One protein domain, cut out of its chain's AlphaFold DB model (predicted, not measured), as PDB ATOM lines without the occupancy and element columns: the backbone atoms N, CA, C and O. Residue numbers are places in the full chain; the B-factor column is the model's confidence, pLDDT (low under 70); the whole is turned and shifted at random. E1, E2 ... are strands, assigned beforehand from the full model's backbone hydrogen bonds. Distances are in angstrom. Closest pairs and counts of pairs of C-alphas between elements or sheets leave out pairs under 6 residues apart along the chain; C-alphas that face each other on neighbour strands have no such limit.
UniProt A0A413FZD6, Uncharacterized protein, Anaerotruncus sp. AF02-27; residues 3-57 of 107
ATOM      1  N   TYR A   3     224.851 146.169 207.169       93.81
ATOM      2  CA  TYR A   3     223.674 145.450 206.710       93.81
ATOM      3  C   TYR A   3     224.076 144.352 205.739       93.81
ATOM      4  O   TYR A   3     224.682 144.623 204.704       93.81
ATOM      5  N   GLN A   4     223.712 143.116 206.070       94.00
ATOM      6  CA  GLN A   4     223.838 141.980 205.167       94.00
ATOM      7  C   GLN A   4     222.559 141.861 204.353       94.00
ATOM      8  O   GLN A   4     221.459 141.911 204.917       94.00
ATOM      9  N   TYR A   5     222.704 141.661 203.049       92.06
ATOM     10  CA  TYR A   5     221.575 141.423 202.165       92.06
ATOM     11  C   TYR A   5     221.682 140.076 201.455       92.06
ATOM     12  O   TYR A   5     222.766 139.519 201.282       92.06
ATOM     13  N   ASP A   6     220.528 139.528 201.092       93.69
ATOM     14  CA  ASP A   6     220.430 138.260 200.384       93.69
ATOM     15  C   ASP A   6     220.614 138.421 198.862       93.69
ATOM     16  O   ASP A   6     220.869 139.504 198.333       93.69
ATOM     17  N   SER A   7     220.454 137.319 198.126       92.38
ATOM     18  CA  SER A   7     220.538 137.305 196.654       92.38
ATOM     19  C   SER A   7     219.487 138.169 195.935       92.38
ATOM     20  O   SER A   7     219.597 138.376 194.729       92.38
ATOM     21  N   ARG A   8     218.464 138.661 196.644       93.00
ATOM     22  CA  ARG A   8     217.415 139.555 196.133       93.00
ATOM     23  C   ARG A   8     217.617 140.998 196.595       93.00
ATOM     24  O   ARG A   8     216.705 141.812 196.444       93.00
ATOM     25  N   SER A   9     218.782 141.301 197.165       92.75
ATOM     26  CA  SER A   9     219.113 142.594 197.761       92.75
ATOM     27  C   SER A   9     218.227 142.973 198.955       92.75
ATOM     28  O   SER A   9     218.172 144.147 199.318       92.75
ATOM     29  N   GLU A  10     217.525 142.025 199.587       95.00
ATOM     30  CA  GLU A  10     216.784 142.298 200.823       95.00
ATOM     31  C   GLU A  10     217.743 142.274 202.010       95.00
ATOM     32  O   GLU A  10     218.489 141.314 202.186       95.00
ATOM     33  N   ILE A  11     217.702 143.307 202.851       94.56
ATOM     34  CA  ILE A  11     218.445 143.335 204.108       94.56
ATOM     35  C   ILE A  11     217.861 142.278 205.049       94.56
ATOM     36  O   ILE A  11     216.706 142.370 205.472       94.56
ATOM     37  N   VAL A  12     218.689 141.301 205.417       94.06
ATOM     38  CA  VAL A  12     218.311 140.174 206.285       94.06
ATOM     39  C   VAL A  12     218.894 140.280 207.687       94.06
ATOM     40  O   VAL A  12     218.356 139.689 208.622       94.06
ATOM     41  N   LYS A  13     219.987 141.030 207.856       93.94
ATOM     42  CA  LYS A  13     220.672 141.171 209.143       93.94
ATOM     43  C   LYS A  13     221.320 142.546 209.262       93.94
ATOM     44  O   LYS A  13     221.809 143.085 208.272       93.94
ATOM     45  N   LYS A  14     221.351 143.085 210.484       94.75
ATOM     46  CA  LYS A  14     222.103 144.294 210.846       94.75
ATOM     47  C   LYS A  14     223.070 144.013 211.995       94.75
ATOM     48  O   LYS A  14     222.767 143.175 212.843       94.75
ATOM     49  N   SER A  15     224.241 144.643 211.979       93.12
ATOM     50  CA  SER A  15     225.301 144.488 212.986       93.12
ATOM     51  C   SER A  15     226.165 145.743 213.058       93.12
ATOM     52  O   SER A  15     226.313 146.466 212.072       93.12
ATOM     53  N   VAL A  16     226.754 146.002 214.224       91.81
ATOM     54  CA  VAL A  16     227.786 147.041 214.374       91.81
ATOM     55  C   VAL A  16     229.091 146.642 213.690       91.81
ATOM     56  O   VAL A  16     229.809 147.506 213.194       91.81
ATOM     57  N   ASP A  17     229.339 145.338 213.595       92.25
ATOM     58  CA  ASP A  17     230.513 144.759 212.956       92.25
ATOM     59  C   ASP A  17     230.238 144.372 211.502       92.25
ATOM     60  O   ASP A  17     229.106 144.056 211.122       92.25
ATOM     61  N   HIS A  18     231.305 144.359 210.705       89.44
ATOM     62  CA  HIS A  18     231.278 143.925 209.312       89.44
ATOM     63  C   HIS A  18     230.846 142.454 209.175       89.44
ATOM     64  O   HIS A  18     231.114 141.626 210.045       89.44
ATOM     65  N   PHE A  19     230.206 142.121 208.053       87.25
ATOM     66  CA  PHE A  19     229.829 140.747 207.713       87.25
ATOM     67  C   PHE A  19     230.772 140.156 206.672       87.25
ATOM     68  O   PHE A  19     231.242 140.857 205.788       87.25
ATOM     69  N   GLU A  20     230.975 138.843 206.688       86.62
ATOM     70  CA  GLU A  20     231.559 138.175 205.526       86.62
ATOM     71  C   GLU A  20     230.531 138.095 204.382       86.62
ATOM     72  O   GLU A  20     229.361 137.757 204.589       86.62
ATOM     73  N   GLY A  21     230.967 138.400 203.157       85.00
ATOM     74  CA  GLY A  21     230.125 138.350 201.959       85.00
ATOM     75  C   GLY A  21     229.412 139.668 201.644       85.00
ATOM     76  O   GLY A  21     229.913 140.747 201.945       85.00
ATOM     77  N   ALA A  22     228.256 139.585 200.982       87.06
ATOM     78  CA  ALA A  22     227.544 140.751 200.460       87.06
ATOM     79  C   ALA A  22     226.929 141.598 201.587       87.06
ATOM     80  O   ALA A  22     225.978 141.186 202.259       87.06
ATOM     81  N   ASN A  23     227.499 142.781 201.803       90.31
ATOM     82  CA  ASN A  23     227.065 143.709 202.836       90.31
ATOM     83  C   ASN A  23     227.384 145.163 202.469       90.31
ATOM     84  O   ASN A  23     228.109 145.435 201.516       90.31
ATOM     85  N   CYS A  24     226.805 146.088 203.226       88.19
ATOM     86  CA  CYS A  24     226.981 147.527 203.053       88.19
ATOM     87  C   CYS A  24     226.916 148.244 204.405       88.19
ATOM     88  O   CYS A  24     226.377 147.703 205.375       88.19
ATOM     89  N   HIS A  25     227.453 149.461 204.469       90.50
ATOM     90  CA  HIS A  25     227.362 150.324 205.642       90.50
ATOM     91  C   HIS A  25     226.340 151.437 205.399       90.50
ATOM     92  O   HIS A  25     226.259 152.007 204.311       90.50
ATOM     93  N   HIS A  26     225.549 151.759 206.418       89.94
ATOM     94  CA  HIS A  26     224.634 152.889 206.365       89.94
ATOM     95  C   HIS A  26     224.381 153.472 207.759       89.94
ATOM     96  O   HIS A  26     224.378 152.751 208.764       89.94
ATOM     97  N   ASP A  27     224.150 154.781 207.809       87.88
ATOM     98  CA  ASP A  27     223.994 155.523 209.067       87.88
ATOM     99  C   ASP A  27     222.575 155.437 209.634       87.88
ATOM    100  O   ASP A  27     222.363 155.564 210.836       87.88
ATOM    101  N   THR A  28     221.580 155.185 208.781       87.88
ATOM    102  CA  THR A  28     220.202 154.945 209.235       87.88
ATOM    103  C   THR A  28     220.082 153.576 209.875       87.88
ATOM    104  O   THR A  28     220.556 152.598 209.294       87.88
ATOM    105  N   ASP A  29     219.385 153.499 211.011       92.12
ATOM    106  CA  ASP A  29     218.955 152.237 211.603       92.12
ATOM    107  C   ASP A  29     217.654 151.739 210.955       92.12
ATOM    108  O   ASP A  29     216.586 152.328 211.135       92.12
ATOM    109  N   PHE A  30     217.734 150.669 210.163       92.69
ATOM    110  CA  PHE A  30     216.561 150.113 209.496       92.69
ATOM    111  C   PHE A  30     215.731 149.234 210.441       92.69
ATOM    112  O   PHE A  30     216.239 148.338 211.125       92.69
ATOM    113  N   ASP A  31     214.418 149.454 210.412       91.94
ATOM    114  CA  ASP A  31     213.423 148.597 211.051       91.94
ATOM    115  C   ASP A  31     213.156 147.367 210.173       91.94
ATOM    116  O   ASP A  31     212.335 147.394 209.251       91.94
ATOM    117  N   LEU A  32     213.883 146.287 210.459       91.62
ATOM    118  CA  LEU A  32     213.743 145.005 209.767       91.62
ATOM    119  C   LEU A  32     212.579 144.159 210.312       91.62
ATOM    120  O   LEU A  32     212.210 143.154 209.694       91.62
ATOM    121  N   GLU A  33     211.995 144.552 211.448       90.75
ATOM    122  CA  GLU A  33     210.909 143.827 212.111       90.75
ATOM    123  C   GLU A  33     209.570 144.098 211.438       90.75
ATOM    124  O   GLU A  33     208.794 143.167 211.220       90.75
ATOM    125  N   ASN A  34     209.317 145.348 211.055       90.81
ATOM    126  CA  ASN A  34     208.058 145.737 210.423       90.81
ATOM    127  C   ASN A  34     208.175 145.887 208.906       90.81
ATOM    128  O   ASN A  34     207.160 145.888 208.203       90.81
ATOM    129  N   PHE A  35     209.398 145.988 208.379       94.50
ATOM    130  CA  PHE A  35     209.627 146.240 206.963       94.50
ATOM    131  C   PHE A  35     210.627 145.271 206.343       94.50
ATOM    132  O   PHE A  35     211.566 144.787 206.970       94.50
ATOM    133  N   ARG A  36     210.405 145.008 205.058       95.12
ATOM    134  CA  ARG A  36     211.389 144.443 204.142       95.12
ATOM    135  C   ARG A  36     212.078 145.614 203.465       95.12
ATOM    136  O   ARG A  36     211.413 146.428 202.819       95.12
ATOM    137  N   ILE A  37     213.385 145.713 203.647       95.56
ATOM    138  CA  ILE A  37     214.197 146.775 203.058       95.56
ATOM    139  C   ILE A  37     214.990 146.165 201.916       95.56
ATOM    140  O   ILE A  37     215.784 145.258 202.141       95.56
ATOM    141  N   VAL A  38     214.753 146.639 200.697       94.81
ATOM    142  CA  VAL A  38     215.439 146.161 199.493       94.81
ATOM    143  C   VAL A  38     216.405 147.235 199.021       94.81
ATOM    144  O   VAL A  38     215.992 148.364 198.763       94.81
ATOM    145  N   VAL A  39     217.683 146.889 198.915       93.38
ATOM    146  CA  VAL A  39     218.747 147.782 198.453       93.38
ATOM    147  C   VAL A  39     218.701 147.879 196.929       93.38
ATOM    148  O   VAL A  39     218.770 146.867 196.235       93.38
ATOM    149  N   GLY A  40     218.565 149.099 196.410       91.25
ATOM    150  CA  GLY A  40     218.541 149.363 194.969       91.25
ATOM    151  C   GLY A  40     219.927 149.639 194.389       91.25
ATOM    152  O   GLY A  40     220.241 149.189 193.291       91.25
ATOM    153  N   SER A  41     220.769 150.365 195.126       89.44
ATOM    154  CA  SER A  41     222.112 150.746 194.677       89.44
ATOM    155  C   SER A  41     223.043 151.033 195.853       89.44
ATOM    156  O   SER A  41     222.624 151.637 196.843       89.44
ATOM    157  N   VAL A  42     224.312 150.655 195.700       88.31
ATOM    158  CA  VAL A  42     225.397 150.870 196.669       88.31
ATOM    159  C   VAL A  42     226.530 151.619 195.962       88.31
ATOM    160  O   VAL A  42     226.822 151.325 194.804       88.31
ATOM    161  N   ALA A  43     227.117 152.611 196.625       87.75
ATOM    162  CA  ALA A  43     228.291 153.334 196.150       87.75
ATOM    163  C   ALA A  43     229.566 152.475 196.255       87.75
ATOM    164  O   ALA A  43     229.588 151.449 196.933       87.75
ATOM    165  N   GLU A  44     230.644 152.896 195.589       85.38
ATOM    166  CA  GLU A  44     231.931 152.176 195.604       85.38
ATOM    167  C   GLU A  44     232.543 152.066 197.009       85.38
ATOM    168  O   GLU A  44     233.239 151.099 197.307       85.38
ATOM    169  N   ASP A  45     232.248 153.026 197.888       85.75
ATOM    170  CA  ASP A  45     232.664 153.041 199.294       85.75
ATOM    171  C   ASP A  45     231.797 152.146 200.203       85.75
ATOM    172  O   ASP A  45     232.033 152.069 201.410       85.75
ATOM    173  N   GLY A  46     230.803 151.451 199.640       81.25
ATOM    174  CA  GLY A  46     229.907 150.560 200.371       81.25
ATOM    175  C   GLY A  46     228.705 151.256 201.017       81.25
ATOM    176  O   GLY A  46     227.981 150.603 201.775       81.25
ATOM    177  N   LEU A  47     228.465 152.542 200.726       85.62
ATOM    178  CA  LEU A  47     227.300 153.281 201.216       85.62
ATOM    179  C   LEU A  47     226.034 152.931 200.422       85.62
ATOM    180  O   LEU A  47     226.030 152.938 199.190       85.62
ATOM    181  N   ILE A  48     224.914 152.685 201.105       85.38
ATOM    182  CA  ILE A  48     223.622 152.522 200.419       85.38
ATOM    183  C   ILE A  48     223.140 153.874 199.877       85.38
ATOM    184  O   ILE A  48     222.946 154.819 200.634       85.38
ATOM    185  N   LEU A  49     222.885 153.943 198.570       85.12
ATOM    186  CA  LEU A  49     222.377 155.149 197.905       85.12
ATOM    187  C   LEU A  49     220.856 155.137 197.732       85.12
ATOM    188  O   LEU A  49     220.228 156.191 197.677       85.12
ATOM    189  N   SER A  50     220.250 153.953 197.612       90.12
ATOM    190  CA  SER A  50     218.799 153.827 197.465       90.12
ATOM    191  C   SER A  50     218.261 152.558 198.115       90.12
ATOM    192  O   SER A  50     218.860 151.482 198.031       90.12
ATOM    193  N   VAL A  51     217.094 152.691 198.746       93.06
ATOM    194  CA  VAL A  51     216.347 151.582 199.342       93.06
ATOM    195  C   VAL A  51     214.868 151.686 199.011       93.06
ATOM    196  O   VAL A  51     214.301 152.776 198.942       93.06
ATOM    197  N   THR A  52     214.221 150.536 198.866       95.00
ATOM    198  CA  THR A  52     212.764 150.420 198.857       95.00
ATOM    199  C   THR A  52     212.310 149.811 200.174       95.00
ATOM    200  O   THR A  52     212.790 148.751 200.576       95.00
ATOM    201  N   ARG A  53     211.362 150.471 200.839       95.19
ATOM    202  CA  ARG A  53     210.754 150.003 202.087       95.19
ATOM    203  C   ARG A  53     209.378 149.424 201.793       95.19
ATOM    204  O   ARG A  53     208.478 150.146 201.374       95.19
ATOM    205  N   LEU A  54     209.209 148.133 202.046       94.69
ATOM    206  CA  LEU A  54     207.938 147.431 201.893       94.69
ATOM    207  C   LEU A  54     207.459 146.970 203.265       94.69
ATOM    208  O   LEU A  54     208.227 146.376 204.015       94.69
ATOM    209  N   ALA A  55     206.198 147.226 203.607       93.00
ATOM    210  CA  ALA A  55     205.632 146.693 204.843       93.00
ATOM    211  C   ALA A  55     205.668 145.157 204.819       93.00
ATOM    212  O   ALA A  55     205.379 144.531 203.792       93.00
ATOM    213  N   ARG A  56     206.020 144.537 205.950       92.94
ATOM    214  CA  ARG A  56     205.827 143.095 206.117       92.94
ATOM    215  C   ARG A  56     204.327 142.771 206.150       92.94
ATOM    216  O   ARG A  56     203.516 143.638 206.480       92.94
ATOM    217  N   PRO A  57     203.936 141.529 205.820       93.69
ATOM    218  CA  PRO A  57     202.553 141.097 205.974       93.69
ATOM    219  C   PRO A  57     202.044 141.355 207.397       93.69
ATOM    220  O   PRO A  57     202.772 141.126 208.363       93.69
TER     221      PRO A  57
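Overview. This is residues 3 to 57 of the 107 residues of an uncharacterized protein of Anaerotruncus sp. AF02-27 (UniProt A0A413FZD6). A long two-stranded hairpin, E4 and E5, crosses over a small three-stranded sheet, E2, E1 and E3, with E4 as the hairpin strand nearer to that sheet. The hairpin, with its turn at residues 43 to 47 and the last printed residues at its other end, makes the longest axis. The printed part has 55 residues, with five named strands in the order E1, E2, E3, E4, E5 and no named helix; both sheets are antiparallel, the larger in the order E2, E1, E3. The class is all strand, with under half of the residues, 27 of 55, in named elements. The whole is compact, with a radius of gyration of the C-alphas of 10.5 A and spans of 32 by 22 by 20 A.

Along the chain. E1 is residues 3 to 5, 6.4 A from first to last C-alpha, and begins at C-alpha 3 (223.674, 145.450, 206.710). E2 is residues 11 to 15, 11.3 A long. E3 is residues 23 to 25, 7.2 A long. E4, residues 35 to 42, begins at C-alpha 35 (209.627, 146.240, 206.963), and E5, residues 48 to 55, ends at C-alpha 55 (205.632, 146.693, 204.843); each is 19.4 A long.

Arrangement. E1 is the inner strand of the three-stranded sheet, and E2 and E3 are its edge strands. E1 and E2 form a hairpin, antiparallel at 153 degrees, with N 4 and O 13 at 2.9 A, within hydrogen-bond range. E1 and E3 are antiparallel at 150 degrees, with N 3 and O 24 at 2.8 A, within hydrogen-bond range. E2 and E3 are apart. The closest C-alphas of E2 and E4 are those of Ile 11 and Ile 37, 5.6 A apart; those of E1 and E4 are Tyr 5 and Val 39, at 7.9 A; those of E3 and E4 are Cys 24 and Val 42, at 7.4 A. E4 and E5 form the other hairpin, antiparallel at 159 degrees, with N 38 and O 52 at 2.9 A and N 52 and O 38 at 2.8 A, both within hydrogen-bond range. The closest C-alphas of E3 and E5 are those of Cys 24 and Ile 48, 6.6 A apart. E5 is apart from E1 and from E2.

Size, cuts and confidence. The two C-alphas farthest apart in the domain are those of Asp 45 and Pro 57, at 33.1 A. The printed part has no cut. The links from E1 to E2 and from E4 to E5 are tight, those from E2 to E3 and from E3 to E4 are short, and no link is long. The mean pLDDT of the printed part is 91.0, and no printed residue is under 70.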